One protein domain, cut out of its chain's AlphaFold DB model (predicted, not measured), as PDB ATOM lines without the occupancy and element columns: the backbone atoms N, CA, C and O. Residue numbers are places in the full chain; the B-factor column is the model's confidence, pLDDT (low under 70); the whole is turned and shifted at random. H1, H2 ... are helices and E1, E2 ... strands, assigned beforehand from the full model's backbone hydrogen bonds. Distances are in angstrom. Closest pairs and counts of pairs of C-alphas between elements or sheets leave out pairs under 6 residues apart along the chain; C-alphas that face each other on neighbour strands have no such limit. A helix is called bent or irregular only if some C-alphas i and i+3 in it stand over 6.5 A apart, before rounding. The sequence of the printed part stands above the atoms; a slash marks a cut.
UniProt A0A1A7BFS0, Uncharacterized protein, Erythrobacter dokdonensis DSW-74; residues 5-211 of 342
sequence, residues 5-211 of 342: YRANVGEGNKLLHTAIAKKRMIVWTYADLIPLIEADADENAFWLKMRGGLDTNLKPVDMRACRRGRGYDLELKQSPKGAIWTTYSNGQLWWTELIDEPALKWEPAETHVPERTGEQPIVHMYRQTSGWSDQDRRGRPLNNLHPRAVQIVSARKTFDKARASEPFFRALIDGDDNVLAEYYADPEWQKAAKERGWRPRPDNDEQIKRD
ATOM      1  N   TYR A   5     144.554 199.908  62.771       85.94
ATOM      2  CA  TYR A   5     143.564 198.848  62.649       85.94
ATOM      3  C   TYR A   5     142.333 199.161  63.494       85.94
ATOM      4  O   TYR A   5     142.383 199.856  64.514       85.94
ATOM      5  N   ARG A   6     141.192 198.607  63.080       83.25
ATOM      6  CA  ARG A   6     139.987 198.607  63.906       83.25
ATOM      7  C   ARG A   6     139.926 197.320  64.714       83.25
ATOM      8  O   ARG A   6     139.952 196.230  64.153       83.25
ATOM      9  N   ALA A   7     139.743 197.461  66.016       81.88
ATOM     10  CA  ALA A   7     139.494 196.370  66.932       81.88
ATOM     11  C   ALA A   7     138.008 196.010  66.995       81.88
ATOM     12  O   ALA A   7     137.128 196.873  67.023       81.88
ATOM     13  N   ASN A   8     137.751 194.711  67.088       77.31
ATOM     14  CA  ASN A   8     136.479 194.154  67.520       77.31
ATOM     15  C   ASN A   8     136.767 193.233  68.701       77.31
ATOM     16  O   ASN A   8     137.145 192.075  68.522       77.31
ATOM     17  N   VAL A   9     136.663 193.792  69.903       75.75
ATOM     18  CA  VAL A   9     137.102 193.135  71.136       75.75
ATOM     19  C   VAL A   9     135.976 192.226  71.640       75.75
ATOM     20  O   VAL A   9     135.212 192.578  72.541       75.75
ATOM     21  N   GLY A  10     135.797 191.087  70.970       64.25
ATOM     22  CA  GLY A  10     134.647 190.193  71.156       64.25
ATOM     23  C   GLY A  10     133.349 190.725  70.535       64.25
ATOM     24  O   GLY A  10     133.321 191.792  69.927       64.25
ATOM     25  N   GLU A  11     132.243 189.986  70.664       61.41
ATOM     26  CA  GLU A  11     130.975 190.342  70.008       61.41
ATOM     27  C   GLU A  11     130.470 191.732  70.431       61.41
ATOM     28  O   GLU A  11     129.948 191.909  71.529       61.41
ATOM     29  N   GLY A  12     130.591 192.723  69.544       63.06
ATOM     30  CA  GLY A  12     130.135 194.084  69.825       63.06
ATOM     31  C   GLY A  12     130.949 194.783  70.915       63.06
ATOM     32  O   GLY A  12     130.380 195.581  71.651       63.06
ATOM     33  N   ASN A  13     132.251 194.487  71.019       71.12
ATOM     34  CA  ASN A  13     133.170 195.032  72.029       71.12
ATOM     35  C   ASN A  13     132.875 194.612  73.482       71.12
ATOM     36  O   ASN A  13     133.338 195.266  74.416       71.12
ATOM     37  N   LYS A  14     132.133 193.517  73.702       74.44
ATOM     38  CA  LYS A  14     131.825 193.002  75.052       74.44
ATOM     39  C   LYS A  14     133.066 192.662  75.886       74.44
ATOM     40  O   LYS A  14     132.994 192.725  77.106       74.44
ATOM     41  N   LEU A  15     134.192 192.327  75.251       79.88
ATOM     42  CA  LEU A  15     135.442 191.983  75.937       79.88
ATOM     43  C   LEU A  15     136.368 193.191  76.132       79.88
ATOM     44  O   LEU A  15     137.496 193.015  76.586       79.88
ATOM     45  N   LEU A  16     135.930 194.416  75.813       83.44
ATOM     46  CA  LEU A  16     136.761 195.614  75.975       83.44
ATOM     47  C   LEU A  16     137.246 195.786  77.421       83.44
ATOM     48  O   LEU A  16     138.416 196.078  77.636       83.44
ATOM     49  N   HIS A  17     136.394 195.519  78.415       82.88
ATOM     50  CA  HIS A  17     136.787 195.586  79.826       82.88
ATOM     51  C   HIS A  17     137.894 194.581  80.174       82.88
ATOM     52  O   HIS A  17     138.865 194.929  80.844       82.88
ATOM     53  N   THR A  18     137.784 193.349  79.671       85.31
ATOM     54  CA  THR A  18     138.805 192.306  79.837       85.31
ATOM     55  C   THR A  18     140.109 192.692  79.141       85.31
ATOM     56  O   THR A  18     141.188 192.510  79.698       85.31
ATOM     57  N   ALA A  19     140.023 193.263  77.941       88.44
ATOM     58  CA  ALA A  19     141.166 193.731  77.168       88.44
ATOM     59  C   ALA A  19     141.906 194.892  77.851       88.44
ATOM     60  O   ALA A  19     143.137 194.875  77.909       88.44
ATOM     61  N   ILE A  20     141.169 195.848  78.432       86.88
ATOM     62  CA  ILE A  20     141.718 196.925  79.269       86.88
ATOM     63  C   ILE A  20     142.428 196.321  80.486       86.88
ATOM     64  O   ILE A  20     143.622 196.552  80.673       86.88
ATOM     65  N   ALA A  21     141.725 195.497  81.268       86.00
ATOM     66  CA  ALA A  21     142.243 194.926  82.512       86.00
ATOM     67  C   ALA A  21     143.500 194.073  82.292       86.00
ATOM     68  O   ALA A  21     144.459 194.159  83.057       86.00
ATOM     69  N   LYS A  22     143.522 193.272  81.220       89.50
ATOM     70  CA  LYS A  22     144.654 192.397  80.894       89.50
ATOM     71  C   LYS A  22     145.742 193.077  80.049       89.50
ATOM     72  O   LYS A  22     146.744 192.419  79.783       89.50
ATOM     73  N   LYS A  23     145.562 194.340  79.624       93.12
ATOM     74  CA  LYS A  23     146.440 195.076  78.683       93.12
ATOM     75  C   LYS A  23     146.716 194.299  77.389       93.12
ATOM     76  O   LYS A  23     147.858 194.091  76.978       93.12
ATOM     77  N   ARG A  24     145.642 193.800  76.779       92.75
ATOM     78  CA  ARG A  24     145.702 192.915  75.610       92.75
ATOM     79  C   ARG A  24     144.755 193.374  74.519       92.75
ATOM     80  O   ARG A  24     143.661 193.853  74.800       92.75
ATOM     81  N   MET A  25     145.139 193.145  73.272       91.81
ATOM     82  CA  MET A  25     144.208 193.115  72.153       91.81
ATOM     83  C   MET A  25     143.684 191.688  72.071       91.81
ATOM     84  O   MET A  25     144.483 190.757  72.003       91.81
ATOM     85  N   ILE A  26     142.364 191.520  72.138       89.38
ATOM     86  CA  ILE A  26     141.714 190.209  72.230       89.38
ATOM     87  C   ILE A  26     140.712 190.072  71.092       89.38
ATOM     88  O   ILE A  26     139.877 190.954  70.875       89.38
ATOM     89  N   VAL A  27     140.765 188.936  70.413       85.75
ATOM     90  CA  VAL A  27     139.712 188.444  69.523       85.75
ATOM     91  C   VAL A  27     139.324 187.032  69.966       85.75
ATOM     92  O   VAL A  27     140.052 186.378  70.709       85.75
ATOM     93  N   TRP A  28     138.145 186.575  69.569       82.06
ATOM     94  CA  TRP A  28     137.599 185.276  69.963       82.06
ATOM     95  C   TRP A  28     137.385 184.410  68.725       82.06
ATOM     96  O   TRP A  28     136.942 184.911  67.690       82.06
ATOM     97  N   THR A  29     137.686 183.122  68.840       79.31
ATOM     98  CA  THR A  29     137.490 182.141  67.767       79.31
ATOM     99  C   THR A  29     137.219 180.754  68.356       79.31
ATOM    100  O   THR A  29     137.234 180.572  69.577       79.31
ATOM    101  N   TYR A  30     136.932 179.776  67.504       78.94
ATOM    102  CA  TYR A  30     136.710 178.390  67.921       78.94
ATOM    103  C   TYR A  30     138.043 177.646  68.032       78.94
ATOM    104  O   TYR A  30     138.908 177.807  67.169       78.94
ATOM    105  N   ALA A  31     138.208 176.809  69.060       81.12
ATOM    106  CA  ALA A  31     139.462 176.083  69.292       81.12
ATOM    107  C   ALA A  31     139.866 175.213  68.087       81.12
ATOM    108  O   ALA A  31     141.032 175.182  67.701       81.12
ATOM    109  N   ASP A  32     138.888 174.592  67.425       77.38
ATOM    110  CA  ASP A  32     139.104 173.736  66.251       77.38
ATOM    111  C   ASP A  32     139.641 174.492  65.023       77.38
ATOM    112  O   ASP A  32     140.093 173.875  64.055       77.38
ATOM    113  N   LEU A  33     139.593 175.829  65.044       79.19
ATOM    114  CA  LEU A  33     140.117 176.685  63.983       79.19
ATOM    115  C   LEU A  33     141.558 177.133  64.236       79.19
ATOM    116  O   LEU A  33     142.176 177.638  63.299       79.19
ATOM    117  N   ILE A  34     142.114 176.923  65.438       84.06
ATOM    118  CA  ILE A  34     143.500 177.298  65.767       84.06
ATOM    119  C   ILE A  34     144.487 176.764  64.715       84.06
ATOM    120  O   ILE A  34     145.207 177.584  64.141       84.06
ATOM    121  N   PRO A  35     144.486 175.461  64.349       83.94
ATOM    122  CA  PRO A  35     145.473 174.940  63.401       83.94
ATOM    123  C   PRO A  35     145.367 175.585  62.014       83.94
ATOM    124  O   PRO A  35     146.364 175.747  61.320       83.94
ATOM    125  N   LEU A  36     144.156 175.979  61.606       81.31
ATOM    126  CA  LEU A  36     143.913 176.631  60.318       81.31
ATOM    127  C   LEU A  36     144.384 178.086  60.316       81.31
ATOM    128  O   LEU A  36     144.896 178.563  59.305       81.31
ATOM    129  N   ILE A  37     144.208 178.788  61.437       82.06
ATOM    130  CA  ILE A  37     144.690 180.159  61.617       82.06
ATOM    131  C   ILE A  37     146.219 180.165  61.678       82.06
ATOM    132  O   ILE A  37     146.854 181.003  61.040       82.06
ATOM    133  N   GLU A  38     146.825 179.224  62.398       83.56
ATOM    134  CA  GLU A  38     148.281 179.102  62.505       83.56
ATOM    135  C   GLU A  38     148.926 178.753  61.160       83.56
ATOM    136  O   GLU A  38     149.897 179.407  60.779       83.56
ATOM    137  N   ALA A  39     148.332 177.827  60.403       81.56
ATOM    138  CA  ALA A  39     148.835 177.379  59.101       81.56
ATOM    139  C   ALA A  39     148.566 178.343  57.927       81.56
ATOM    140  O   ALA A  39     148.861 177.988  56.788       81.56
ATOM    141  N   ASP A  40     147.969 179.518  58.172       74.75
ATOM    142  CA  ASP A  40     147.519 180.444  57.117       74.75
ATOM    143  C   ASP A  40     146.666 179.742  56.049       74.75
ATOM    144  O   ASP A  40     146.772 180.014  54.851       74.75
ATOM    145  N   ALA A  41     145.809 178.817  56.494       73.62
ATOM    146  CA  ALA A  41     144.964 178.049  55.600       73.62
ATOM    147  C   ALA A  41     144.125 178.995  54.736       73.62
ATOM    148  O   ALA A  41     143.580 180.005  55.217       73.62
ATOM    149  N   ASP A  42     144.004 178.649  53.453       78.88
ATOM    150  CA  ASP A  42     143.226 179.453  52.529       78.88
ATOM    151  C   ASP A  42     141.766 179.575  52.995       78.88
ATOM    152  O   ASP A  42     141.256 178.843  53.855       78.88
ATOM    153  N   GLU A  43     141.085 180.573  52.444       71.44
ATOM    154  CA  GLU A  43     139.719 180.869  52.837       71.44
ATOM    155  C   GLU A  43     138.784 179.658  52.628       71.44
ATOM    156  O   GLU A  43     137.910 179.410  53.460       71.44
ATOM    157  N   ASN A  44     139.001 178.854  51.585       73.44
ATOM    158  CA  ASN A  44     138.181 177.683  51.286       73.44
ATOM    159  C   ASN A  44     138.387 176.562  52.307       73.44
ATOM    160  O   ASN A  44     137.398 175.992  52.766       73.44
ATOM    161  N   ALA A  45     139.624 176.274  52.709       71.69
ATOM    162  CA  ALA A  45     139.948 175.279  53.729       71.69
ATOM    163  C   ALA A  45     139.337 175.646  55.091       71.69
ATOM    164  O   ALA A  45     138.731 174.801  55.758       71.69
ATOM    165  N   PHE A  46     139.405 176.930  55.461       73.81
ATOM    166  CA  PHE A  46     138.747 177.452  56.660       73.81
ATOM    167  C   PHE A  46     137.226 177.251  56.609       73.81
ATOM    168  O   PHE A  46     136.614 176.779  57.573       73.81
ATOM    169  N   TRP A  47     136.600 177.547  55.466       71.81
ATOM    170  CA  TRP A  47     135.157 177.370  55.296       71.81
ATOM    171  C   TRP A  47     134.721 175.913  55.247       71.81
ATOM    172  O   TRP A  47     133.656 175.590  55.775       71.81
ATOM    173  N   LEU A  48     135.511 175.041  54.625       70.88
ATOM    174  CA  LEU A  48     135.207 173.617  54.534       70.88
ATOM    175  C   LEU A  48     135.168 172.995  55.934       70.88
ATOM    176  O   LEU A  48     134.226 172.274  56.255       70.88
ATOM    177  N   LYS A  49     136.130 173.351  56.796       70.44
ATOM    178  CA  LYS A  49     136.165 172.902  58.194       70.44
ATOM    179  C   LYS A  49     134.993 173.455  59.005       70.44
ATOM    180  O   LYS A  49     134.330 172.687  59.696       70.44
ATOM    181  N   MET A  50     134.682 174.745  58.860       67.44
ATOM    182  CA  MET A  50     133.518 175.365  59.510       67.44
ATOM    183  C   MET A  50     132.192 174.713  59.099       67.44
ATOM    184  O   MET A  50     131.311 174.546  59.933       67.44
ATOM    185  N   ARG A  51     132.036 174.330  57.826       64.19
ATOM    186  CA  ARG A  51     130.828 173.649  57.332       64.19
ATOM    187  C   ARG A  51     130.761 172.174  57.731       64.19
ATOM    188  O   ARG A  51     129.664 171.680  57.940       64.19
ATOM    189  N   GLY A  52     131.902 171.487  57.809       55.38
ATOM    190  CA  GLY A  52     131.978 170.060  58.141       55.38
ATOM    191  C   GLY A  52     131.963 169.740  59.640       55.38
ATOM    192  O   GLY A  52     131.693 168.600  59.996       55.38
ATOM    193  N   GLY A  53     132.258 170.715  60.509       50.66
ATOM    194  CA  GLY A  53     132.229 170.566  61.973       50.66
ATOM    195  C   GLY A  53     130.932 171.029  62.647       50.66
ATOM    196  O   GLY A  53     130.768 170.833  63.849       50.66
ATOM    197  N   LEU A  54     130.017 171.654  61.900       49.56
ATOM    198  CA  LEU A  54     128.685 171.994  62.392       49.56
ATOM    199  C   LEU A  54     127.775 170.786  62.189       49.56
ATOM    200  O   LEU A  54     127.279 170.551  61.090       49.56
ATOM    201  N   ASP A  55     127.580 170.021  63.262       41.56
ATOM    202  CA  ASP A  55     126.510 169.034  63.353       41.56
ATOM    203  C   ASP A  55     125.197 169.678  62.874       41.56
ATOM    204  O   ASP A  55     124.854 170.802  63.264       41.56
ATOM    205  N   THR A  56     124.482 168.988  61.988       42.69
ATOM    206  CA  THR A  56     123.341 169.483  61.196       42.69
ATOM    207  C   THR A  56     122.134 169.954  62.024       42.69
ATOM    208  O   THR A  56     121.136 170.397  61.461       42.69
ATOM    209  N   ASN A  57     122.236 169.893  63.356       40.31
ATOM    210  CA  ASN A  57     121.218 170.278  64.330       40.31
ATOM    211  C   ASN A  57     121.534 171.570  65.113       40.31
ATOM    212  O   ASN A  57     120.681 172.043  65.866       40.31
ATOM    213  N   LEU A  58     122.713 172.183  64.946       41.44
ATOM    214  CA  LEU A  58     122.991 173.510  65.509       41.44
ATOM    215  C   LEU A  58     122.351 174.595  64.629       41.44
ATOM    216  O   LEU A  58     122.447 174.553  63.401       41.44
ATOM    217  N   LYS A  59     121.699 175.595  65.250       42.06
ATOM    218  CA  LYS A  59     121.184 176.776  64.529       42.06
ATOM    219  C   LYS A  59     122.296 177.315  63.623       42.06
ATOM    220  O   LYS A  59     123.424 177.426  64.103       42.06
ATOM    221  N   PRO A  60     122.006 177.668  62.356       44.00
ATOM    222  CA  PRO A  60     123.031 178.096  61.418       44.00
ATOM    223  C   PRO A  60     123.814 179.246  62.043       44.00
ATOM    224  O   PRO A  60     123.264 180.326  62.279       44.00
ATOM    225  N   VAL A  61     125.084 178.995  62.362       51.59
ATOM    226  CA  VAL A  61     125.992 180.038  62.828       51.59
ATOM    227  C   VAL A  61     125.935 181.147  61.785       51.59
ATOM    228  O   VAL A  61     125.995 180.865  60.586       51.59
ATOM    229  N   ASP A  62     125.749 182.402  62.211       57.31
ATOM    230  CA  ASP A  62     125.688 183.532  61.282       57.31
ATOM    231  C   ASP A  62     127.000 183.581  60.485       57.31
ATOM    232  O   ASP A  62     128.021 184.094  60.943       57.31
ATOM    233  N   MET A  63     126.964 183.048  59.263       57.38
ATOM    234  CA  MET A  63     128.113 182.959  58.364       57.38
ATOM    235  C   MET A  63     128.746 184.333  58.113       57.38
ATOM    236  O   MET A  63     129.944 184.425  57.833       57.38
ATOM    237  N   ARG A  64     127.976 185.427  58.239       59.72
ATOM    238  CA  ARG A  64     128.507 186.795  58.145       59.72
ATOM    239  C   ARG A  64     129.291 187.185  59.396       59.72
ATOM    240  O   ARG A  64     130.264 187.927  59.286       59.72
ATOM    241  N   ALA A  65     128.884 186.733  60.580       60.75
ATOM    242  CA  ALA A  65     129.645 186.930  61.811       60.75
ATOM    243  C   ALA A  65     130.986 186.183  61.755       60.75
ATOM    244  O   ALA A  65     132.014 186.808  62.002       60.75
ATOM    245  N   CYS A  66     130.996 184.926  61.302       63.41
ATOM    246  CA  CYS A  66     132.230 184.144  61.149       63.41
ATOM    247  C   CYS A  66     133.187 184.741  60.109       63.41
ATOM    248  O   CYS A  66     134.383 184.848  60.368       63.41
ATOM    249  N   ARG A  67     132.669 185.206  58.957       66.06
ATOM    250  CA  ARG A  67     133.478 185.906  57.934       66.06
ATOM    251  C   ARG A  67     134.177 187.135  58.497       66.06
ATOM    252  O   ARG A  67     135.343 187.371  58.200       66.06
ATOM    253  N   ARG A  68     133.470 187.908  59.322       66.31
ATOM    254  CA  ARG A  68     134.045 189.081  59.988       66.31
ATOM    255  C   ARG A  68     135.074 188.680  61.042       66.31
ATOM    256  O   ARG A  68     136.117 189.315  61.084       66.31
ATOM    257  N   GLY A  69     134.799 187.640  61.836       72.12
ATOM    258  CA  GLY A  69     135.718 187.096  62.846       72.12
ATOM    259  C   GLY A  69     137.085 186.739  62.265       72.12
ATOM    260  O   GLY A  69     138.076 187.333  62.675       72.12
ATOM    261  N   ARG A  70     137.112 185.918  61.201       74.62
ATOM    262  CA  ARG A  70     138.356 185.530  60.505       74.62
ATOM    263  C   ARG A  70     139.185 186.733  60.044       74.62
ATOM    264  O   ARG A  70     140.408 186.686  60.079       74.62
ATOM    265  N   GLY A  71     138.529 187.811  59.611       78.12
ATOM    266  CA  GLY A  71     139.215 189.048  59.233       78.12
ATOM    267  C   GLY A  71     139.993 189.659  60.399       78.12
ATOM    268  O   GLY A  71     141.161 189.987  60.241       78.12
ATOM    269  N   TYR A  72     139.382 189.757  61.585       80.38
ATOM    270  CA  TYR A  72     140.080 190.247  62.781       80.38
ATOM    271  C   TYR A  72     141.204 189.307  63.220       80.38
ATOM    272  O   TYR A  72     142.240 189.794  63.671       80.38
ATOM    273  N   ASP A  73     141.018 187.995  63.055       82.06
ATOM    274  CA  ASP A  73     142.044 187.014  63.400       82.06
ATOM    275  C   ASP A  73     143.310 187.217  62.549       82.06
ATOM    276  O   ASP A  73     144.418 187.355  63.071       82.06
ATOM    277  N   LEU A  74     143.144 187.323  61.229       82.69
ATOM    278  CA  LEU A  74     144.259 187.532  60.302       82.69
ATOM    279  C   LEU A  74     144.938 188.889  60.512       82.69
ATOM    280  O   LEU A  74     146.165 188.960  60.529       82.69
ATOM    281  N   GLU A  75     144.164 189.955  60.720       86.12
ATOM    282  CA  GLU A  75     144.715 191.294  60.961       86.12
ATOM    283  C   GLU A  75     145.521 191.332  62.266       86.12
ATOM    284  O   GLU A  75     146.624 191.880  62.292       86.12
ATOM    285  N   LEU A  76     145.037 190.699  63.343       88.06
ATOM    286  CA  LEU A  76     145.784 190.622  64.603       88.06
ATOM    287  C   LEU A  76     147.057 189.779  64.467       88.06
ATOM    288  O   LEU A  76     148.097 190.161  65.013       88.06
ATOM    289  N   LYS A  77     146.993 188.675  63.710       86.69
ATOM    290  CA  LYS A  77     148.151 187.825  63.401       86.69
ATOM    291  C   LYS A  77     149.226 188.583  62.625       86.69
ATOM    292  O   LYS A  77     150.401 188.440  62.936       86.69
ATOM    293  N   GLN A  78     148.838 189.378  61.628       87.25
ATOM    294  CA  GLN A  78     149.767 190.038  60.699       87.25
ATOM    295  C   GLN A  78     150.224 191.427  61.160       87.25
ATOM    296  O   GLN A  78     151.181 191.973  60.612       87.25
ATOM    297  N   SER A  79     149.554 192.019  62.152       88.94
ATOM    298  CA  SER A  79     149.875 193.368  62.621       88.94
ATOM    299  C   SER A  79     151.290 193.446  63.200       88.94
ATOM    300  O   SER A  79     151.599 192.707  64.136       88.94
ATOM    301  N   PRO A  80     152.151 194.359  62.722       91.38
ATOM    302  CA  PRO A  80     153.505 194.495  63.247       91.38
ATOM    303  C   PRO A  80     153.505 195.058  64.673       91.38
ATOM    304  O   PRO A  80     152.527 195.655  65.135       91.38
ATOM    305  N   LYS A  81     154.639 194.919  65.363       93.12
ATOM    306  CA  LYS A  81     154.912 195.708  66.567       93.12
ATOM    307  C   LYS A  81     154.744 197.202  66.263       93.12
ATOM    308  O   LYS A  81     155.154 197.683  65.207       93.12
ATOM    309  N   GLY A  82     154.119 197.927  67.179       91.31
ATOM    310  CA  GLY A  82     153.780 199.338  67.028       91.31
ATOM    311  C   GLY A  82     152.467 199.597  66.289       91.31
ATOM    312  O   GLY A  82     152.070 200.751  66.162       91.31
ATOM    313  N   ALA A  83     151.768 198.570  65.788       91.75
ATOM    314  CA  ALA A  83     150.443 198.738  65.194       91.75
ATOM    315  C   ALA A  83     149.449 199.325  66.204       91.75
ATOM    316  O   ALA A  83     149.351 198.852  67.340       91.75
ATOM    317  N   ILE A  84     148.674 200.317  65.768       92.31
ATOM    318  CA  ILE A  84     147.668 200.974  66.602       92.31
ATOM    319  C   ILE A  84     146.314 200.326  66.338       92.31
ATOM    320  O   ILE A  84     145.890 200.190  65.195       92.31
ATOM    321  N   TRP A  85     145.605 199.969  67.400       91.62
ATOM    322  CA  TRP A  85     144.273 199.380  67.334       91.62
ATOM    323  C   TRP A  85     143.262 200.300  67.989       91.62
ATOM    324  O   TRP A  85     143.488 200.768  69.098       91.62
ATOM    325  N   THR A  86     142.138 200.544  67.315       91.00
ATOM    326  CA  THR A  86     141.101 201.470  67.789       91.00
ATOM    327  C   THR A  86     139.731 200.809  67.866       91.00
ATOM    328  O   THR A  86     139.357 200.020  66.996       91.00
ATOM    329  N   THR A  87     138.938 201.140  68.880       88.62
ATOM    330  CA  THR A  87     137.523 200.754  68.948       88.62
ATOM    331  C   THR A  87     136.674 201.880  69.515       88.62
ATOM    332  O   THR A  87     137.129 202.659  70.344       88.62
ATOM    333  N   TYR A  88     135.427 201.978  69.065       85.94
ATOM    334  CA  TYR A  88     134.477 202.969  69.557       85.94
ATOM    335  C   TYR A  88     133.351 202.267  70.310       85.94
ATOM    336  O   TYR A  88     132.644 201.426  69.742       85.94
ATOM    337  N   SER A  89     133.186 202.600  71.587       82.00
ATOM    338  CA  SER A  89     132.198 201.988  72.474       82.00
ATOM    339  C   SER A  89     131.636 203.030  73.434       82.00
ATOM    340  O   SER A  89     132.378 203.855  73.953       82.00
ATOM    341  N   ASN A  90     130.320 203.013  73.659       76.50
ATOM    342  CA  ASN A  90     129.632 203.883  74.624       76.50
ATOM    343  C   ASN A  90     129.943 205.390  74.503       76.50
ATOM    344  O   ASN A  90     129.973 206.105  75.498       76.50
ATOM    345  N   GLY A  91     130.160 205.895  73.283       79.00
ATOM    346  CA  GLY A  91     130.469 207.315  73.065       79.00
ATOM    347  C   GLY A  91     131.949 207.686  73.216       79.00
ATOM    348  O   GLY A  91     132.291 208.858  73.065       79.00
ATOM    349  N   GLN A  92     132.806 206.703  73.484       85.38
ATOM    350  CA  GLN A  92     134.235 206.860  73.731       85.38
ATOM    351  C   GLN A  92     135.044 206.135  72.652       85.38
ATOM    352  O   GLN A  92     134.744 204.986  72.301       85.38
ATOM    353  N   LEU A  93     136.081 206.791  72.132       89.50
ATOM    354  CA  LEU A  93     137.109 206.135  71.329       89.50
ATOM    355  C   LEU A  93     138.216 205.625  72.250       89.50
ATOM    356  O   LEU A  93     138.772 206.375  73.041       89.50
ATOM    357  N   TRP A  94     138.534 204.348  72.096       92.06
ATOM    358  CA  TRP A  94     139.615 203.661  72.779       92.06
ATOM    359  C   TRP A  94     140.687 203.293  71.770       92.06
ATOM    360  O   TRP A  94     140.365 202.863  70.655       92.06
ATOM    361  N   TRP A  95     141.949 203.405  72.159       94.19
ATOM    362  CA  TRP A  95     143.072 202.976  71.342       94.19
ATOM    363  C   TRP A  95     144.158 202.296  72.170       94.19
ATOM    364  O   TRP A  95     144.215 202.426  73.391       94.19
ATOM    365  N   THR A  96     145.008 201.530  71.500       95.00
ATOM    366  CA  THR A  96     146.164 200.873  72.106       95.00
ATOM    367  C   THR A  96     147.224 200.590  71.045       95.00
ATOM    368  O   THR A  96     146.917 200.606  69.852       95.00
ATOM    369  N   GLU A  97     148.458 200.320  71.461       95.19
ATOM    370  CA  GLU A  97     149.572 199.984  70.572       95.19
ATOM    371  C   GLU A  97     150.074 198.565  70.870       95.19
ATOM    372  O   GLU A  97     150.235 198.199  72.035       95.19
ATOM    373  N   LEU A  98     150.312 197.749  69.838       93.94
ATOM    374  CA  LEU A  98     150.913 196.422  70.009       93.94
ATOM    375  C   LEU A  98     152.388 196.555  70.397       93.94
ATOM    376  O   LEU A  98     153.156 197.201  69.688       93.94
ATOM    377  N   ILE A  99     152.804 195.907  71.486       94.00
ATOM    378  CA  ILE A  99     154.179 196.036  72.010       94.00
ATOM    379  C   ILE A  99     155.046 194.796  71.783       94.00
ATOM    380  O   ILE A  99     156.273 194.887  71.860       94.00
ATOM    381  N   ASP A 100     154.431 193.646  71.522       90.50
ATOM    382  CA  ASP A 100     155.139 192.410  71.199       90.50
ATOM    383  C   ASP A 100     155.411 192.279  69.691       90.50
ATOM    384  O   ASP A 100     154.957 193.088  68.880       90.50
ATOM    385  N   GLU A 101     156.200 191.279  69.307       86.75
ATOM    386  CA  GLU A 101     156.262 190.833  67.913       86.75
ATOM    387  C   GLU A 101     155.019 189.989  67.579       86.75
ATOM    388  O   GLU A 101     154.337 189.528  68.503       86.75
ATOM    389  N   PRO A 102     154.692 189.779  66.290       81.31
ATOM    390  CA  PRO A 102     153.598 188.908  65.868       81.31
ATOM    391  C   PRO A 102     153.774 187.462  66.357       81.31
ATOM    392  O   PRO A 102     154.347 186.612  65.686       81.31
ATOM    393  N   ALA A 103     153.271 187.187  67.557       79.44
ATOM    394  CA  ALA A 103     153.248 185.872  68.175       79.44
ATOM    395  C   ALA A 103     151.848 185.638  68.738       79.44
ATOM    396  O   ALA A 103     151.410 186.330  69.661       79.44
ATOM    397  N   LEU A 104     151.132 184.679  68.152       80.06
ATOM    398  CA  LEU A 104     149.790 184.339  68.597       80.06
ATOM    399  C   LEU A 104     149.854 183.636  69.947       80.06
ATOM    400  O   LEU A 104     150.630 182.703  70.151       80.06
ATOM    401  N   LYS A 105     149.019 184.102  70.871       89.00
ATOM    402  CA  LYS A 105     148.798 183.457  72.157       89.00
ATOM    403  C   LYS A 105     147.322 183.142  72.295       89.00
ATOM    404  O   LYS A 105     146.470 183.932  71.884       89.00
ATOM    405  N   TRP A 106     147.056 181.998  72.906       90.38
ATOM    406  CA  TRP A 106     145.723 181.445  73.063       90.38
ATOM    407  C   TRP A 106     145.423 181.248  74.546       90.38
ATOM    408  O   TRP A 106     146.295 180.834  75.311       90.38
ATOM    409  N   GLU A 107     144.197 181.539  74.963       89.38
ATOM    410  CA  GLU A 107     143.680 181.155  76.279       89.38
ATOM    411  C   GLU A 107     142.210 180.720  76.169       89.38
ATOM    412  O   GLU A 107     141.508 181.193  75.272       89.38
ATOM    413  N   PRO A 108     141.714 179.825  77.042       85.56
ATOM    414  CA  PRO A 108     140.291 179.500  77.088       85.56
ATOM    415  C   PRO A 108     139.443 180.756  77.318       85.56
ATOM    416  O   PRO A 108     139.799 181.613  78.131       85.56
ATOM    417  N   ALA A 109     138.315 180.874  76.616       78.81
ATOM    418  CA  ALA A 109     137.401 181.987  76.836       78.81
ATOM    419  C   ALA A 109     136.657 181.821  78.172       78.81
ATOM    420  O   ALA A 109     135.986 180.817  78.396       78.81
ATOM    421  N   GLU A 110     136.732 182.831  79.042       67.00
ATOM    422  CA  GLU A 110     136.053 182.841  80.352       67.00
ATOM    423  C   GLU A 110     134.517 182.837  80.221       67.00
ATOM    424  O   GLU A 110     133.809 182.365  81.107       67.00
ATOM    425  N   THR A 111     133.987 183.335  79.097       59.25
ATOM    426  CA  THR A 111     132.548 183.387  78.816       59.25
ATOM    427  C   THR A 111     132.195 182.498  77.626       59.25
ATOM    428  O   THR A 111     132.285 182.921  76.473       59.25
ATOM    429  N   HIS A 112     131.749 181.276  77.904       55.44
ATOM    430  CA  HIS A 112     131.082 180.420  76.926       55.44
ATOM    431  C   HIS A 112     129.568 180.691  76.972       55.44
ATOM    432  O   HIS A 112     128.977 180.722  78.052       55.44
ATOM    433  N   VAL A 113     128.934 180.919  75.815       55.00
ATOM    434  CA  VAL A 113     127.470 181.066  75.697       55.00
ATOM    435  C   VAL A 113     126.943 179.897  74.849       55.00
ATOM    436  O   VAL A 113     126.748 180.066  73.640       55.00
ATOM    437  N   PRO A 114     126.726 178.711  75.461       47.72
ATOM    438  CA  PRO A 114     126.427 177.467  74.741       47.72
ATOM    439  C   PRO A 114     125.226 177.585  73.795       47.72
ATOM    440  O   PRO A 114     125.229 177.045  72.693       47.72
ATOM    441  N   GLU A 115     124.225 178.378  74.191       48.31
ATOM    442  CA  GLU A 115     122.978 178.637  73.455       48.31
ATOM    443  C   GLU A 115     123.194 179.186  72.031       48.31
ATOM    444  O   GLU A 115     122.282 179.139  71.202       48.31
ATOM    445  N   ARG A 116     124.385 179.734  71.743       51.16
ATOM    446  CA  ARG A 116     124.736 180.345  70.454       51.16
ATOM    447  C   ARG A 116     125.912 179.694  69.738       51.16
ATOM    448  O   ARG A 116     125.967 179.779  68.514       51.16
ATOM    449  N   THR A 117     126.850 179.104  70.469       51.41
ATOM    450  CA  THR A 117     128.083 178.537  69.901       51.41
ATOM    451  C   THR A 117     128.080 177.015  69.815       51.41
ATOM    452  O   THR A 117     129.014 176.455  69.247       51.41
ATOM    453  N   GLY A 118     127.044 176.354  70.343       57.62
ATOM    454  CA  GLY A 118     127.055 174.907  70.548       57.62
ATOM    455  C   GLY A 118     128.077 174.506  71.615       57.62
ATOM    456  O   GLY A 118     128.625 175.364  72.305       57.62
ATOM    457  N   GLU A 119     128.356 173.207  71.718       59.47
ATOM    458  CA  GLU A 119     129.350 172.638  72.648       59.47
ATOM    459  C   GLU A 119     130.809 172.917  72.238       59.47
ATOM    460  O   GLU A 119     131.741 172.498  72.922       59.47
ATOM    461  N   GLN A 120     131.039 173.623  71.125       66.25
ATOM    462  CA  GLN A 120     132.392 173.886  70.649       66.25
ATOM    463  C   GLN A 120     133.138 174.851  71.588       66.25
ATOM    464  O   GLN A 120     132.643 175.951  71.873       66.25
ATOM    465  N   PRO A 121     134.349 174.487  72.046       73.50
ATOM    466  CA  PRO A 121     135.137 175.330  72.927       73.50
ATOM    467  C   PRO A 121     135.600 176.603  72.208       73.50
ATOM    468  O   PRO A 121     136.103 176.574  71.081       73.50
ATOM    469  N   ILE A 122     135.440 177.735  72.891       78.81
ATOM    470  CA  ILE A 122     135.860 179.057  72.419       78.81
ATOM    471  C   ILE A 122     137.193 179.408  73.072       78.81
ATOM    472  O   ILE A 122     137.393 179.191  74.270       78.81
ATOM    473  N   VAL A 123     138.081 180.010  72.290       84.75
ATOM    474  CA  VAL A 123     139.378 180.512  72.741       84.75
ATOM    475  C   VAL A 123     139.512 182.002  72.447       84.75
ATOM    476  O   VAL A 123     138.961 182.529  71.476       84.75
ATOM    477  N   HIS A 124     140.263 182.689  73.293       88.12
ATOM    478  CA  HIS A 124     140.736 184.040  73.053       88.12
ATOM    479  C   HIS A 124     142.106 183.983  72.388       88.12
ATOM    480  O   HIS A 124     143.060 183.460  72.967       88.12
ATOM    481  N   MET A 125     142.205 184.568  71.200       89.00
ATOM    482  CA  MET A 125     143.481 184.912  70.596       89.00
ATOM    483  C   MET A 125     143.863 186.310  71.058       89.00
ATOM    484  O   MET A 125     143.045 187.234  70.985       89.00
ATOM    485  N   TYR A 126     145.088 186.489  71.540       92.00
ATOM    486  CA  TYR A 126     145.500 187.782  72.063       92.00
ATOM    487  C   TYR A 126     146.943 188.158  71.756       92.00
ATOM    488  O   TYR A 126     147.803 187.311  71.517       92.00
ATOM    489  N   ARG A 127     147.191 189.467  71.836       93.00
ATOM    490  CA  ARG A 127     148.513 190.098  71.773       93.00
ATOM    491  C   ARG A 127     148.688 191.147  72.860       93.00
ATOM    492  O   ARG A 127     147.696 191.713  73.329       93.00
ATOM    493  N   GLN A 128     149.928 191.371  73.293       94.50
ATOM    494  CA  GLN A 128     150.235 192.347  74.340       94.50
ATOM    495  C   GLN A 128     150.172 193.768  73.797       94.50
ATOM    496  O   GLN A 128     150.620 194.047  72.681       94.50
ATOM    497  N   THR A 129     149.650 194.677  74.613       94.56
ATOM    498  CA  THR A 129     149.529 196.081  74.231       94.56
ATOM    499  C   THR A 129     150.120 197.006  75.280       94.56
ATOM    500  O   THR A 129     150.370 196.613  76.419       94.56
ATOM    501  N   SER A 130     150.312 198.270  74.909       93.31
ATOM    502  CA  SER A 130     150.729 199.347  75.811       93.31
ATOM    503  C   SER A 130     149.711 199.648  76.925       93.31
ATOM    504  O   SER A 130     149.976 200.474  77.795       93.31
ATOM    505  N   GLY A 131     148.549 198.991  76.913       92.88
ATOM    506  CA  GLY A 131     147.363 199.389  77.660       92.88
ATOM    507  C   GLY A 131     146.401 200.170  76.769       92.88
ATOM    508  O   GLY A 131     146.805 200.878  75.844       92.88
ATOM    509  N   TRP A 132     145.110 199.974  77.010       92.88
ATOM    510  CA  TRP A 132     144.055 200.699  76.316       92.88
ATOM    511  C   TRP A 132     143.877 202.072  76.950       92.88
ATOM    512  O   TRP A 132     143.716 202.167  78.164       92.88
ATOM    513  N   SER A 133     143.891 203.107  76.119       91.31
ATOM    514  CA  SER A 133     143.665 204.488  76.517       91.31
ATOM    515  C   SER A 133     142.413 205.020  75.843       91.31
ATOM    516  O   SER A 133     142.160 204.762  74.663       91.31
ATOM    517  N   ASP A 134     141.638 205.782  76.594       89.88
ATOM    518  CA  ASP A 134     140.539 206.592  76.099       89.88
ATOM    519  C   ASP A 134     140.908 208.078  76.019       89.88
ATOM    520  O   ASP A 134     140.030 208.910  75.808       89.88
ATOM    521  N   GLN A 135     142.192 208.408  76.155       90.12
ATOM    522  CA  GLN A 135     142.762 209.750  76.056       90.12
ATOM    523  C   GLN A 135     143.764 209.826  74.905       90.12
ATOM    524  O   GLN A 135     144.416 208.830  74.590       90.12
ATOM    525  N   ASP A 136     143.915 210.992  74.283       90.56
ATOM    526  CA  ASP A 136     145.002 211.242  73.336       90.56
ATOM    527  C   ASP A 136     146.372 211.270  74.051       90.56
ATOM    528  O   ASP A 136     146.462 211.207  75.279       90.56
ATOM    529  N   ARG A 137     147.473 211.358  73.298       89.12
ATOM    530  CA  ARG A 137     148.838 211.406  73.851       89.12
ATOM    531  C   ARG A 137     149.110 212.660  74.690       89.12
ATOM    532  O   ARG A 137     150.117 212.698  75.391       89.12
ATOM    533  N   ARG A 138     148.228 213.664  74.640       84.75
ATOM    534  CA  ARG A 138     148.267 214.879  75.467       84.75
ATOM    535  C   ARG A 138     147.401 214.744  76.729       84.75
ATOM    536  O   ARG A 138     147.323 215.690  77.503       84.75
ATOM    537  N   GLY A 139     146.769 213.588  76.949       81.00
ATOM    538  CA  GLY A 139     145.909 213.312  78.103       81.00
ATOM    539  C   GLY A 139     144.468 213.804  77.945       81.00
ATOM    540  O   GLY A 139     143.686 213.735  78.893       81.00
ATOM    541  N   ARG A 140     144.069 214.294  76.763       79.25
ATOM    542  CA  ARG A 140     142.705 214.793  76.539       79.25
ATOM    543  C   ARG A 140     141.764 213.624  76.264       79.25
ATOM    544  O   ARG A 140     142.050 212.806  75.387       79.25
ATOM    545  N   PRO A 141     140.597 213.550  76.922       83.44
ATOM    546  CA  PRO A 141     139.677 212.436  76.740       83.44
ATOM    547  C   PRO A 141     139.139 212.396  75.307       83.44
ATOM    548  O   PRO A 141     138.625 213.391  74.797       83.44
ATOM    549  N   LEU A 142     139.200 211.234  74.662       87.31
ATOM    550  CA  LEU A 142     138.681 210.927  73.323       87.31
ATOM    551  C   LEU A 142     137.169 210.642  73.341       87.31
ATOM    552  O   LEU A 142     136.665 209.683  72.745       87.31
ATOM    553  N   ASN A 143     136.443 211.524  74.023       81.75
ATOM    554  CA  ASN A 143     134.991 211.610  74.026       81.75
ATOM    555  C   ASN A 143     134.530 212.864  73.276       81.75
ATOM    556  O   ASN A 143     135.339 213.620  72.734       81.75
ATOM    557  N   ASN A 144     133.208 213.054  73.188       82.88
ATOM    558  CA  ASN A 144     132.601 214.210  72.518       82.88
ATOM    559  C   ASN A 144     133.188 214.454  71.108       82.88
ATOM    560  O   ASN A 144     133.471 215.584  70.704       82.88
ATOM    561  N   LEU A 145     133.429 213.374  70.360       86.94
ATOM    562  CA  LEU A 145     133.984 213.470  69.016       86.94
ATOM    563  C   LEU A 145     133.023 214.220  68.092       86.94
ATOM    564  O   LEU A 145     131.801 214.121  68.229       86.94
ATOM    565  N   HIS A 146     133.585 214.920  67.107       88.81
ATOM    566  CA  HIS A 146     132.801 215.583  66.075       88.81
ATOM    567  C   HIS A 146     131.789 214.603  65.436       88.81
ATOM    568  O   HIS A 146     132.138 213.446  65.192       88.81
ATOM    569  N   PRO A 147     130.552 215.008  65.091       88.06
ATOM    570  CA  PRO A 147     129.544 214.091  64.547       88.06
ATOM    571  C   PRO A 147     130.004 213.276  63.326       88.06
ATOM    572  O   PRO A 147     129.695 212.090  63.214       88.06
ATOM    573  N   ARG A 148     130.785 213.881  62.423       87.56
ATOM    574  CA  ARG A 148     131.415 213.171  61.294       87.56
ATOM    575  C   ARG A 148     132.550 212.244  61.734       87.56
ATOM    576  O   ARG A 148     132.651 211.137  61.215       87.56
ATOM    577  N   ALA A 149     133.325 212.628  62.747       87.75
ATOM    578  CA  ALA A 149     134.313 211.743  63.355       87.75
ATOM    579  C   ALA A 149     133.642 210.493  63.931       87.75
ATOM    580  O   ALA A 149     134.094 209.387  63.655       87.75
ATOM    581  N   VAL A 150     132.507 210.643  64.628       85.94
ATOM    582  CA  VAL A 150     131.701 209.509  65.115       85.94
ATOM    583  C   VAL A 150     131.327 208.578  63.966       85.94
ATOM    584  O   VAL A 150     131.443 207.363  64.111       85.94
ATOM    585  N   GLN A 151     130.926 209.102  62.806       83.56
ATOM    586  CA  GLN A 151     130.628 208.271  61.635       83.56
ATOM    587  C   GLN A 151     131.859 207.491  61.159       83.56
ATOM    588  O   GLN A 151     131.736 206.301  60.887       83.56
ATOM    589  N   ILE A 152     133.042 208.108  61.127       84.00
ATOM    590  CA  ILE A 152     134.302 207.446  60.751       84.00
ATOM    591  C   ILE A 152     134.655 206.344  61.765       84.00
ATOM    592  O   ILE A 152     134.792 205.167  61.402       84.00
ATOM    593  N   VAL A 153     134.707 206.684  63.056       81.94
ATOM    594  CA  VAL A 153     135.134 205.763  64.123       81.94
ATOM    595  C   VAL A 153     134.096 204.692  64.460       81.94
ATOM    596  O   VAL A 153     134.462 203.643  64.992       81.94
ATOM    597  N   SER A 154     132.829 204.866  64.067       76.62
ATOM    598  CA  SER A 154     131.764 203.857  64.219       76.62
ATOM    599  C   SER A 154     131.416 203.090  62.935       76.62
ATOM    600  O   SER A 154     130.705 202.086  63.014       76.62
ATOM    601  N   ALA A 155     131.899 203.509  61.755       68.94
ATOM    602  CA  ALA A 155     131.564 202.896  60.465       68.94
ATOM    603  C   ALA A 155     131.980 201.419  60.377       68.94
ATOM    604  O   ALA A 155     133.053 201.099  59.879       68.94
ATOM    605  N   ARG A 156     131.087 200.498  60.753       57.94
ATOM    606  CA  ARG A 156     131.296 199.036  60.840       57.94
ATOM    607  C   ARG A 156     131.721 198.310  59.546       57.94
ATOM    608  O   ARG A 156     131.795 197.085  59.565       57.94
ATOM    609  N   LYS A 157     131.902 198.998  58.409       50.59
ATOM    610  CA  LYS A 157     131.835 198.354  57.085       50.59
ATOM    611  C   LYS A 157     133.136 197.842  56.455       50.59
ATOM    612  O   LYS A 157     132.975 196.976  55.614       50.59
ATOM    613  N   THR A 158     134.351 198.230  56.855       52.22
ATOM    614  CA  THR A 158     135.594 197.571  56.366       52.22
ATOM    615  C   THR A 158     136.846 198.099  57.077       52.22
ATOM    616  O   THR A 158     136.880 199.272  57.454       52.22
ATOM    617  N   PHE A 159     137.879 197.258  57.230       59.28
ATOM    618  CA  PHE A 159     139.229 197.664  57.666       59.28
ATOM    619  C   PHE A 159     139.827 198.739  56.746       59.28
ATOM    620  O   PHE A 159     140.461 199.675  57.225       59.28
ATOM    621  N   ASP A 160     139.508 198.682  55.451       59.75
ATOM    622  CA  ASP A 160     139.941 199.657  54.444       59.75
ATOM    623  C   ASP A 160     139.526 201.090  54.777       59.75
ATOM    624  O   ASP A 160     140.262 202.027  54.491       59.75
ATOM    625  N   LYS A 161     138.376 201.286  55.437       59.75
ATOM    626  CA  LYS A 161     137.946 202.623  55.870       59.75
ATOM    627  C   LYS A 161     138.786 203.159  57.023       59.75
ATOM    628  O   LYS A 161     139.000 204.361  57.087       59.75
ATOM    629  N   ALA A 162     139.254 202.292  57.922       60.44
ATOM    630  CA  ALA A 162     140.159 202.710  58.991       60.44
ATOM    631  C   ALA A 162     141.520 203.119  58.413       60.44
ATOM    632  O   ALA A 162     142.022 204.180  58.764       60.44
ATOM    633  N   ARG A 163     142.043 202.343  57.453       67.56
ATOM    634  CA  ARG A 163     143.282 202.670  56.728       67.56
ATOM    635  C   ARG A 163     143.147 203.952  55.898       67.56
ATOM    636  O   ARG A 163     144.001 204.823  55.972       67.56
ATOM    637  N   ALA A 164     142.037 204.132  55.177       71.56
ATOM    638  CA  ALA A 164     141.776 205.352  54.405       71.56
ATOM    639  C   ALA A 164     141.609 206.606  55.283       71.56
ATOM    640  O   ALA A 164     141.823 207.721  54.819       71.56
ATOM    641  N   SER A 165     141.220 206.436  56.549       79.31
ATOM    642  CA  SER A 165     141.124 207.511  57.540       79.31
ATOM    643  C   SER A 165     142.300 207.518  58.524       79.31
ATOM    644  O   SER A 165     142.198 208.159  59.568       79.31
ATOM    645  N   GLU A 166     143.410 206.837  58.218       84.44
ATOM    646  CA  GLU A 166     144.577 206.754  59.106       84.44
ATOM    647  C   GLU A 166     145.086 208.135  59.559       84.44
ATOM    648  O   GLU A 166     145.254 208.304  60.768       84.44
ATOM    649  N   PRO A 167     145.260 209.145  58.675       87.94
ATOM    650  CA  PRO A 167     145.723 210.468  59.103       87.94
ATOM    651  C   PRO A 167     144.800 211.108  60.145       87.94
ATOM    652  O   PRO A 167     145.267 211.685  61.122       87.94
ATOM    653  N   PHE A 168     143.488 210.919  59.995       88.50
ATOM    654  CA  PHE A 168     142.494 211.416  60.940       88.50
ATOM    655  C   PHE A 168     142.576 210.704  62.299       88.50
ATOM    656  O   PHE A 168     142.544 211.352  63.345       88.50
ATOM    657  N   PHE A 169     142.705 209.371  62.309       89.19
ATOM    658  CA  PHE A 169     142.876 208.622  63.559       89.19
ATOM    659  C   PHE A 169     144.175 208.996  64.275       89.19
ATOM    660  O   PHE A 169     144.161 209.125  65.498       89.19
ATOM    661  N   ARG A 170     145.272 209.202  63.537       90.50
ATOM    662  CA  ARG A 170     146.532 209.691  64.110       90.50
ATOM    663  C   ARG A 170     146.362 211.063  64.726       90.50
ATOM    664  O   ARG A 170     146.675 211.218  65.894       90.50
ATOM    665  N   ALA A 171     145.781 212.011  63.997       91.38
ATOM    666  CA  ALA A 171     145.554 213.355  64.513       91.38
ATOM    667  C   ALA A 171     144.711 213.347  65.799       91.38
ATOM    668  O   ALA A 171     145.030 214.052  66.753       91.38
ATOM    669  N   LEU A 172     143.687 212.485  65.875       90.94
ATOM    670  CA  LEU A 172     142.931 212.275  67.112       90.94
ATOM    671  C   LEU A 172     143.791 211.713  68.251       90.94
ATOM    672  O   LEU A 172     143.686 212.205  69.368       90.94
ATOM    673  N   ILE A 173     144.585 210.672  67.992       92.44
ATOM    674  CA  ILE A 173     145.374 209.966  69.014       92.44
ATOM    675  C   ILE A 173     146.562 210.796  69.484       92.44
ATOM    676  O   ILE A 173     146.862 210.806  70.671       92.44
ATOM    677  N   ASP A 174     147.238 211.488  68.580       91.94
ATOM    678  CA  ASP A 174     148.405 212.309  68.888       91.94
ATOM    679  C   ASP A 174     147.993 213.688  69.433       91.94
ATOM    680  O   ASP A 174     148.796 214.376  70.059       91.94
ATOM    681  N   GLY A 175     146.721 214.063  69.261       89.19
ATOM    682  CA  GLY A 175     146.188 215.345  69.695       89.19
ATOM    683  C   GLY A 175     146.664 216.513  68.828       89.19
ATOM    684  O   GLY A 175     146.945 217.595  69.350       89.19
ATOM    685  N   ASP A 176     146.783 216.277  67.519       90.12
ATOM    686  CA  ASP A 176     147.227 217.260  66.530       90.12
ATOM    687  C   ASP A 176     146.052 218.126  66.063       90.12
ATOM    688  O   ASP A 176     145.309 217.793  65.134       90.12
ATOM    689  N   ASP A 177     145.876 219.256  66.742       85.19
ATOM    690  CA  ASP A 177     144.765 220.168  66.483       85.19
ATOM    691  C   ASP A 177     144.887 220.877  65.129       85.19
ATOM    692  O   ASP A 177     143.867 221.259  64.560       85.19
ATOM    693  N   ASN A 178     146.099 220.996  64.569       86.62
ATOM    694  CA  ASN A 178     146.300 221.609  63.257       86.62
ATOM    695  C   ASN A 178     145.719 220.713  62.163       86.62
ATOM    696  O   ASN A 178     144.921 221.169  61.346       86.62
ATOM    697  N   VAL A 179     146.047 219.417  62.201       88.12
ATOM    698  CA  VAL A 179     145.494 218.445  61.249       88.12
ATOM    699  C   VAL A 179     143.984 218.297  61.449       88.12
ATOM    700  O   VAL A 179     143.230 218.250  60.478       88.12
ATOM    701  N   LEU A 180     143.500 218.270  62.695       88.12
ATOM    702  CA  LEU A 180     142.059 218.205  62.969       88.12
ATOM    703  C   LEU A 180     141.306 219.453  62.483       88.12
ATOM    704  O   LEU A 180     140.179 219.324  61.997       88.12
ATOM    705  N   ALA A 181     141.912 220.640  62.572       87.00
ATOM    706  CA  ALA A 181     141.309 221.884  62.104       87.00
ATOM    707  C   ALA A 181     141.033 221.865  60.595       87.00
ATOM    708  O   ALA A 181     139.990 222.368  60.175       87.00
ATOM    709  N   GLU A 182     141.889 221.227  59.791       89.62
ATOM    710  CA  GLU A 182     141.654 221.053  58.350       89.62
ATOM    711  C   GLU A 182     140.367 220.260  58.078       89.62
ATOM    712  O   GLU A 182     139.543 220.670  57.260       89.62
ATOM    713  N   TYR A 183     140.130 219.174  58.824       87.88
ATOM    714  CA  TYR A 183     138.878 218.413  58.731       87.88
ATOM    715  C   TYR A 183     137.670 219.222  59.214       87.88
ATOM    716  O   TYR A 183     136.586 219.120  58.643       87.88
ATOM    717  N   TYR A 184     137.823 220.017  60.274       87.31
ATOM    718  CA  TYR A 184     136.727 220.811  60.842       87.31
ATOM    719  C   TYR A 184     136.384 222.056  60.016       87.31
ATOM    720  O   TYR A 184     135.281 222.592  60.148       87.31
ATOM    721  N   ALA A 185     137.295 222.504  59.152       88.19
ATOM    722  CA  ALA A 185     137.051 223.572  58.189       88.19
ATOM    723  C   ALA A 185     136.149 223.129  57.021       88.19
ATOM    724  O   ALA A 185     135.569 223.981  56.349       88.19
ATOM    725  N   ASP A 186     135.991 221.819  56.797       91.12
ATOM    726  CA  ASP A 186     135.152 221.280  55.730       91.12
ATOM    727  C   ASP A 186     133.665 221.686  55.912       91.12
ATOM    728  O   ASP A 186     133.089 221.487  56.993       91.12
ATOM    729  N   PRO A 187     132.994 222.224  54.871       93.56
ATOM    730  CA  PRO A 187     131.602 222.672  54.964       93.56
ATOM    731  C   PRO A 187     130.612 221.591  55.417       93.56
ATOM    732  O   PRO A 187     129.639 221.885  56.121       93.56
ATOM    733  N   GLU A 188     130.834 220.327  55.046       88.88
ATOM    734  CA  GLU A 188     129.994 219.216  55.490       88.88
ATOM    735  C   GLU A 188     130.169 218.916  56.979       88.88
ATOM    736  O   GLU A 188     129.208 218.508  57.650       88.88
ATOM    737  N   TRP A 189     131.383 219.101  57.503       91.88
ATOM    738  CA  TRP A 189     131.674 218.940  58.922       91.88
ATOM    739  C   TRP A 189     131.046 220.072  59.728       91.88
ATOM    740  O   TRP A 189     130.299 219.797  60.669       91.88
ATOM    741  N   GLN A 190     131.215 221.322  59.295       91.25
ATOM    742  CA  GLN A 190     130.594 222.488  59.932       91.25
ATOM    743  C   GLN A 190     129.066 222.391  59.971       91.25
ATOM    744  O   GLN A 190     128.443 222.659  61.004       91.25
ATOM    745  N   LYS A 191     128.448 221.953  58.868       92.62
ATOM    746  CA  LYS A 191     127.003 221.702  58.815       92.62
ATOM    747  C   LYS A 191     126.583 220.662  59.856       92.62
ATOM    748  O   LYS A 191     125.658 220.913  60.627       92.62
ATOM    749  N   ALA A 192     127.290 219.532  59.925       88.56
ATOM    750  CA  ALA A 192     126.993 218.468  60.883       88.56
ATOM    751  C   ALA A 192     127.190 218.915  62.344       88.56
ATOM    752  O   ALA A 192     126.396 218.532  63.208       88.56
ATOM    753  N   ALA A 193     128.206 219.737  62.626       87.62
ATOM    754  CA  ALA A 193     128.410 220.337  63.942       87.62
ATOM    755  C   ALA A 193     127.231 221.232  64.337       87.62
ATOM    756  O   ALA A 193     126.674 221.064  65.424       87.62
ATOM    757  N   LYS A 194     126.805 222.128  63.437       89.50
ATOM    758  CA  LYS A 194     125.692 223.058  63.675       89.50
ATOM    759  C   LYS A 194     124.375 222.324  63.927       89.50
ATOM    760  O   LYS A 194     123.691 222.629  64.897       89.50
ATOM    761  N   GLU A 195     124.044 221.330  63.103       89.94
ATOM    762  CA  GLU A 195     122.821 220.522  63.246       89.94
ATOM    763  C   GLU A 195     122.772 219.745  64.570       89.94
ATOM    764  O   GLU A 195     121.696 219.519  65.124       89.94
ATOM    765  N   ARG A 196     123.932 219.332  65.092       84.12
ATOM    766  CA  ARG A 196     124.043 218.582  66.352       84.12
ATOM    767  C   ARG A 196     124.340 219.459  67.567       84.12
ATOM    768  O   ARG A 196     124.439 218.917  68.666       84.12
ATOM    769  N   GLY A 197     124.491 220.773  67.386       85.56
ATOM    770  CA  GLY A 197     124.912 221.692  68.447       85.56
ATOM    771  C   GLY A 197     126.272 221.328  69.050       85.56
ATOM    772  O   GLY A 197     126.500 221.565  70.235       85.56
ATOM    773  N   TRP A 198     127.150 220.696  68.267       86.94
ATOM    774  CA  TRP A 198     128.458 220.252  68.736       86.94
ATOM    775  C   TRP A 198     129.402 221.443  68.917       86.94
ATOM    776  O   TRP A 198     129.393 222.383  68.120       86.94
ATOM    777  N   ARG A 199     130.238 221.380  69.955       77.31
ATOM    778  CA  ARG A 199     131.322 222.331  70.200       77.31
ATOM    779  C   ARG A 199     132.639 221.577  70.415       77.31
ATOM    780  O   ARG A 199     132.598 220.488  70.999       77.31
ATOM    781  N   PRO A 200     133.771 222.141  69.955       70.50
ATOM    782  CA  PRO A 200     135.088 221.559  70.175       70.50
ATOM    783  C   PRO A 200     135.403 221.449  71.668       70.50
ATOM    784  O   PRO A 200     134.815 222.144  72.500       70.50
ATOM    785  N   ARG A 201     136.310 220.527  71.996       67.00
ATOM    786  CA  ARG A 201     136.785 220.332  73.368       67.00
ATOM    787  C   ARG A 201     137.526 221.601  73.829       67.00
ATOM    788  O   ARG A 201     138.151 222.247  72.990       67.00
ATOM    789  N   PRO A 202     137.420 221.991  75.109       57.00
ATOM    790  CA  PRO A 202     138.182 223.119  75.629       57.00
ATOM    791  C   PRO A 202     139.688 222.818  75.572       57.00
ATOM    792  O   PRO A 202     140.109 221.705  75.875       57.00
ATOM    793  N   ASP A 203     140.477 223.816  75.170       55.56
ATOM    794  CA  ASP A 203     141.929 223.717  74.941       55.56
ATOM    795  C   ASP A 203     142.785 223.978  76.195       55.56
ATOM    796  O   ASP A 203     144.010 223.923  76.122       55.56
ATOM    797  N   ASN A 204     142.196 224.314  77.349       58.03
ATOM    798  CA  ASN A 204     142.983 224.763  78.501       58.03
ATOM    799  C   ASN A 204     143.603 223.591  79.284       58.03
ATOM    800  O   ASN A 204     142.922 222.847  79.989       58.03
ATOM    801  N   ASP A 205     144.935 223.512  79.233       57.19
ATOM    802  CA  ASP A 205     145.770 222.541  79.958       57.19
ATOM    803  C   ASP A 205     145.457 222.460  81.470       57.19
ATOM    804  O   ASP A 205     145.614 221.406  82.084       57.19
ATOM    805  N   GLU A 206     144.964 223.542  82.087       53.78
ATOM    806  CA  GLU A 206     144.548 223.559  83.501       53.78
ATOM    807  C   GLU A 206     143.238 222.804  83.771       53.78
ATOM    808  O   GLU A 206     143.111 222.142  84.802       53.78
ATOM    809  N   GLN A 207     142.270 222.856  82.854       55.28
ATOM    810  CA  GLN A 207     141.039 222.075  82.981       55.28
ATOM    811  C   GLN A 207     141.272 220.626  82.560       55.28
ATOM    812  O   GLN A 207     140.724 219.727  83.182       55.28
ATOM    813  N   ILE A 208     142.178 220.390  81.605       54.34
ATOM    814  CA  ILE A 208     142.649 219.048  81.232       54.34
ATOM    815  C   ILE A 208     143.340 218.367  82.426       54.34
ATOM    816  O   ILE A 208     143.033 217.213  82.721       54.34
ATOM    817  N   LYS A 209     144.205 219.068  83.177       52.59
ATOM    818  CA  LYS A 209     144.780 218.547  84.436       52.59
ATOM    819  C   LYS A 209     143.704 218.230  85.473       52.59
ATOM    820  O   LYS A 209     143.698 217.141  86.034       52.59
ATOM    821  N   ARG A 210     142.746 219.137  85.667       51.47
ATOM    822  CA  ARG A 210     141.636 218.946  86.610       51.47
ATOM    823  C   ARG A 210     140.729 217.753  86.258       51.47
ATOM    824  O   ARG A 210     140.315 217.037  87.165       51.47
ATOM    825  N   ASP A 211     140.453 217.533  84.972       47.00
ATOM    826  CA  ASP A 211     139.574 216.465  84.463       47.00
ATOM    827  C   ASP A 211     140.290 215.099  84.335       47.00
ATOM    828  O   ASP A 211     139.646 214.049  84.341       47.00
TER     829      ASP A 211
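AT A GLANCE: This is residues 5 to 211 of the 342 residues of an uncharacterized protein of Erythrobacter dokdonensis DSW-74 (UniProt A0A1A7BFS0). An elongated body has two halves set end to end: one is a small three-stranded sheet with H2 and H4 over one face and H1 on the other, and H3 folded back on H2; the other is a strand hairpin, E2 and E3, with H6 and H8 over one face of it and H9, H10 and H11 farther out. The hairpin lies near the middle of the whole. The printed part has 207 residues, with eleven named helices and five named strands in the order H1 E1 H2 H3 H4 E2 E3 E4 H5 E5 H6 H7 H8 H9 H10 H11. The sheets, E1 - E5 - E4 and E2 - E3, are antiparallel, and the class is mixed, helices and strands. The whole is compact, with a radius of gyration of the C-alphas of 19.2 A, and spans 58 by 33 by 29 A.

IN THESE COORDINATES: The larger sheet holds E1, residues 24 to 30, 18.7 A long, E5, 122 to 128, 19.7 A, and E4, 105 to 108. E2 is residues 84 to 89, 16.6 A, and E3 92 to 97, 17.1 A. H1, residues 16 to 22, begins at C-alpha 16 (136.761, 195.614, 75.975). H2 is 31 to 38, H3 43 to 52, H4 63 to 78, 22.9 A, H5 114 to 117, H6 147 to 154, H7 159 to 164, H8 166 to 174, H9 177 to 184 and H10 187 to 196. H11, 205 to 211, ends at C-alpha 211 (139.574, 216.465, 84.463).

HOW THE PARTS SIT: In the larger sheet N 27 and O 125 of E1 and E5 are 2.9 A apart, and N 124 and O 107 of E5 and E4 2.8 A, within hydrogen-bond range. Two layers, helices on one face of a sheet, are formed by H4, at a height of 8.4 A over E1 and E5, and H2, at 8.7 A over E5. H1 is on the opposite face, over none of the strands. H2 and H3 form a helical hairpin, closest at C-alphas 36 and 46, 6.4 A. In the hairpin E2 and E3, N 94 and O 87 are 2.8 A apart. The closest C-alphas of E2 and H6, 88 and 154, are 6.1 A apart. H10 touches H6 about perpendicular, 85 degrees, at C-alphas 189 and 148, 6.2 A. H8 touches H9 at C-alphas 171 and 179, 6.0 A. H6 and H7 only just touch, only at the corner, with 3 pairs of C-alphas within 8 A. H5 and H11 touch no helix. Every O i to N i+4 pair is within range in H1, H3, H6, H7, H8, H10 and H11, but 2 of 4 in H2, which is irregular, with C-alphas 32 and 35 7.1 A apart, 11 of 12 in H4 and 3 of 4 in H9; H5 is too short for such a pair.

THE WHOLE: The farthest C-alphas, of Thr 56 and Glu 206, are 62.2 A apart. The printed part has no cut, and the link from E5 to H6, 18 residues, is long. Mean pLDDT of the printed part is 77.8, and 53 residues are under 70, among them 50 to 68 and 201 to 211.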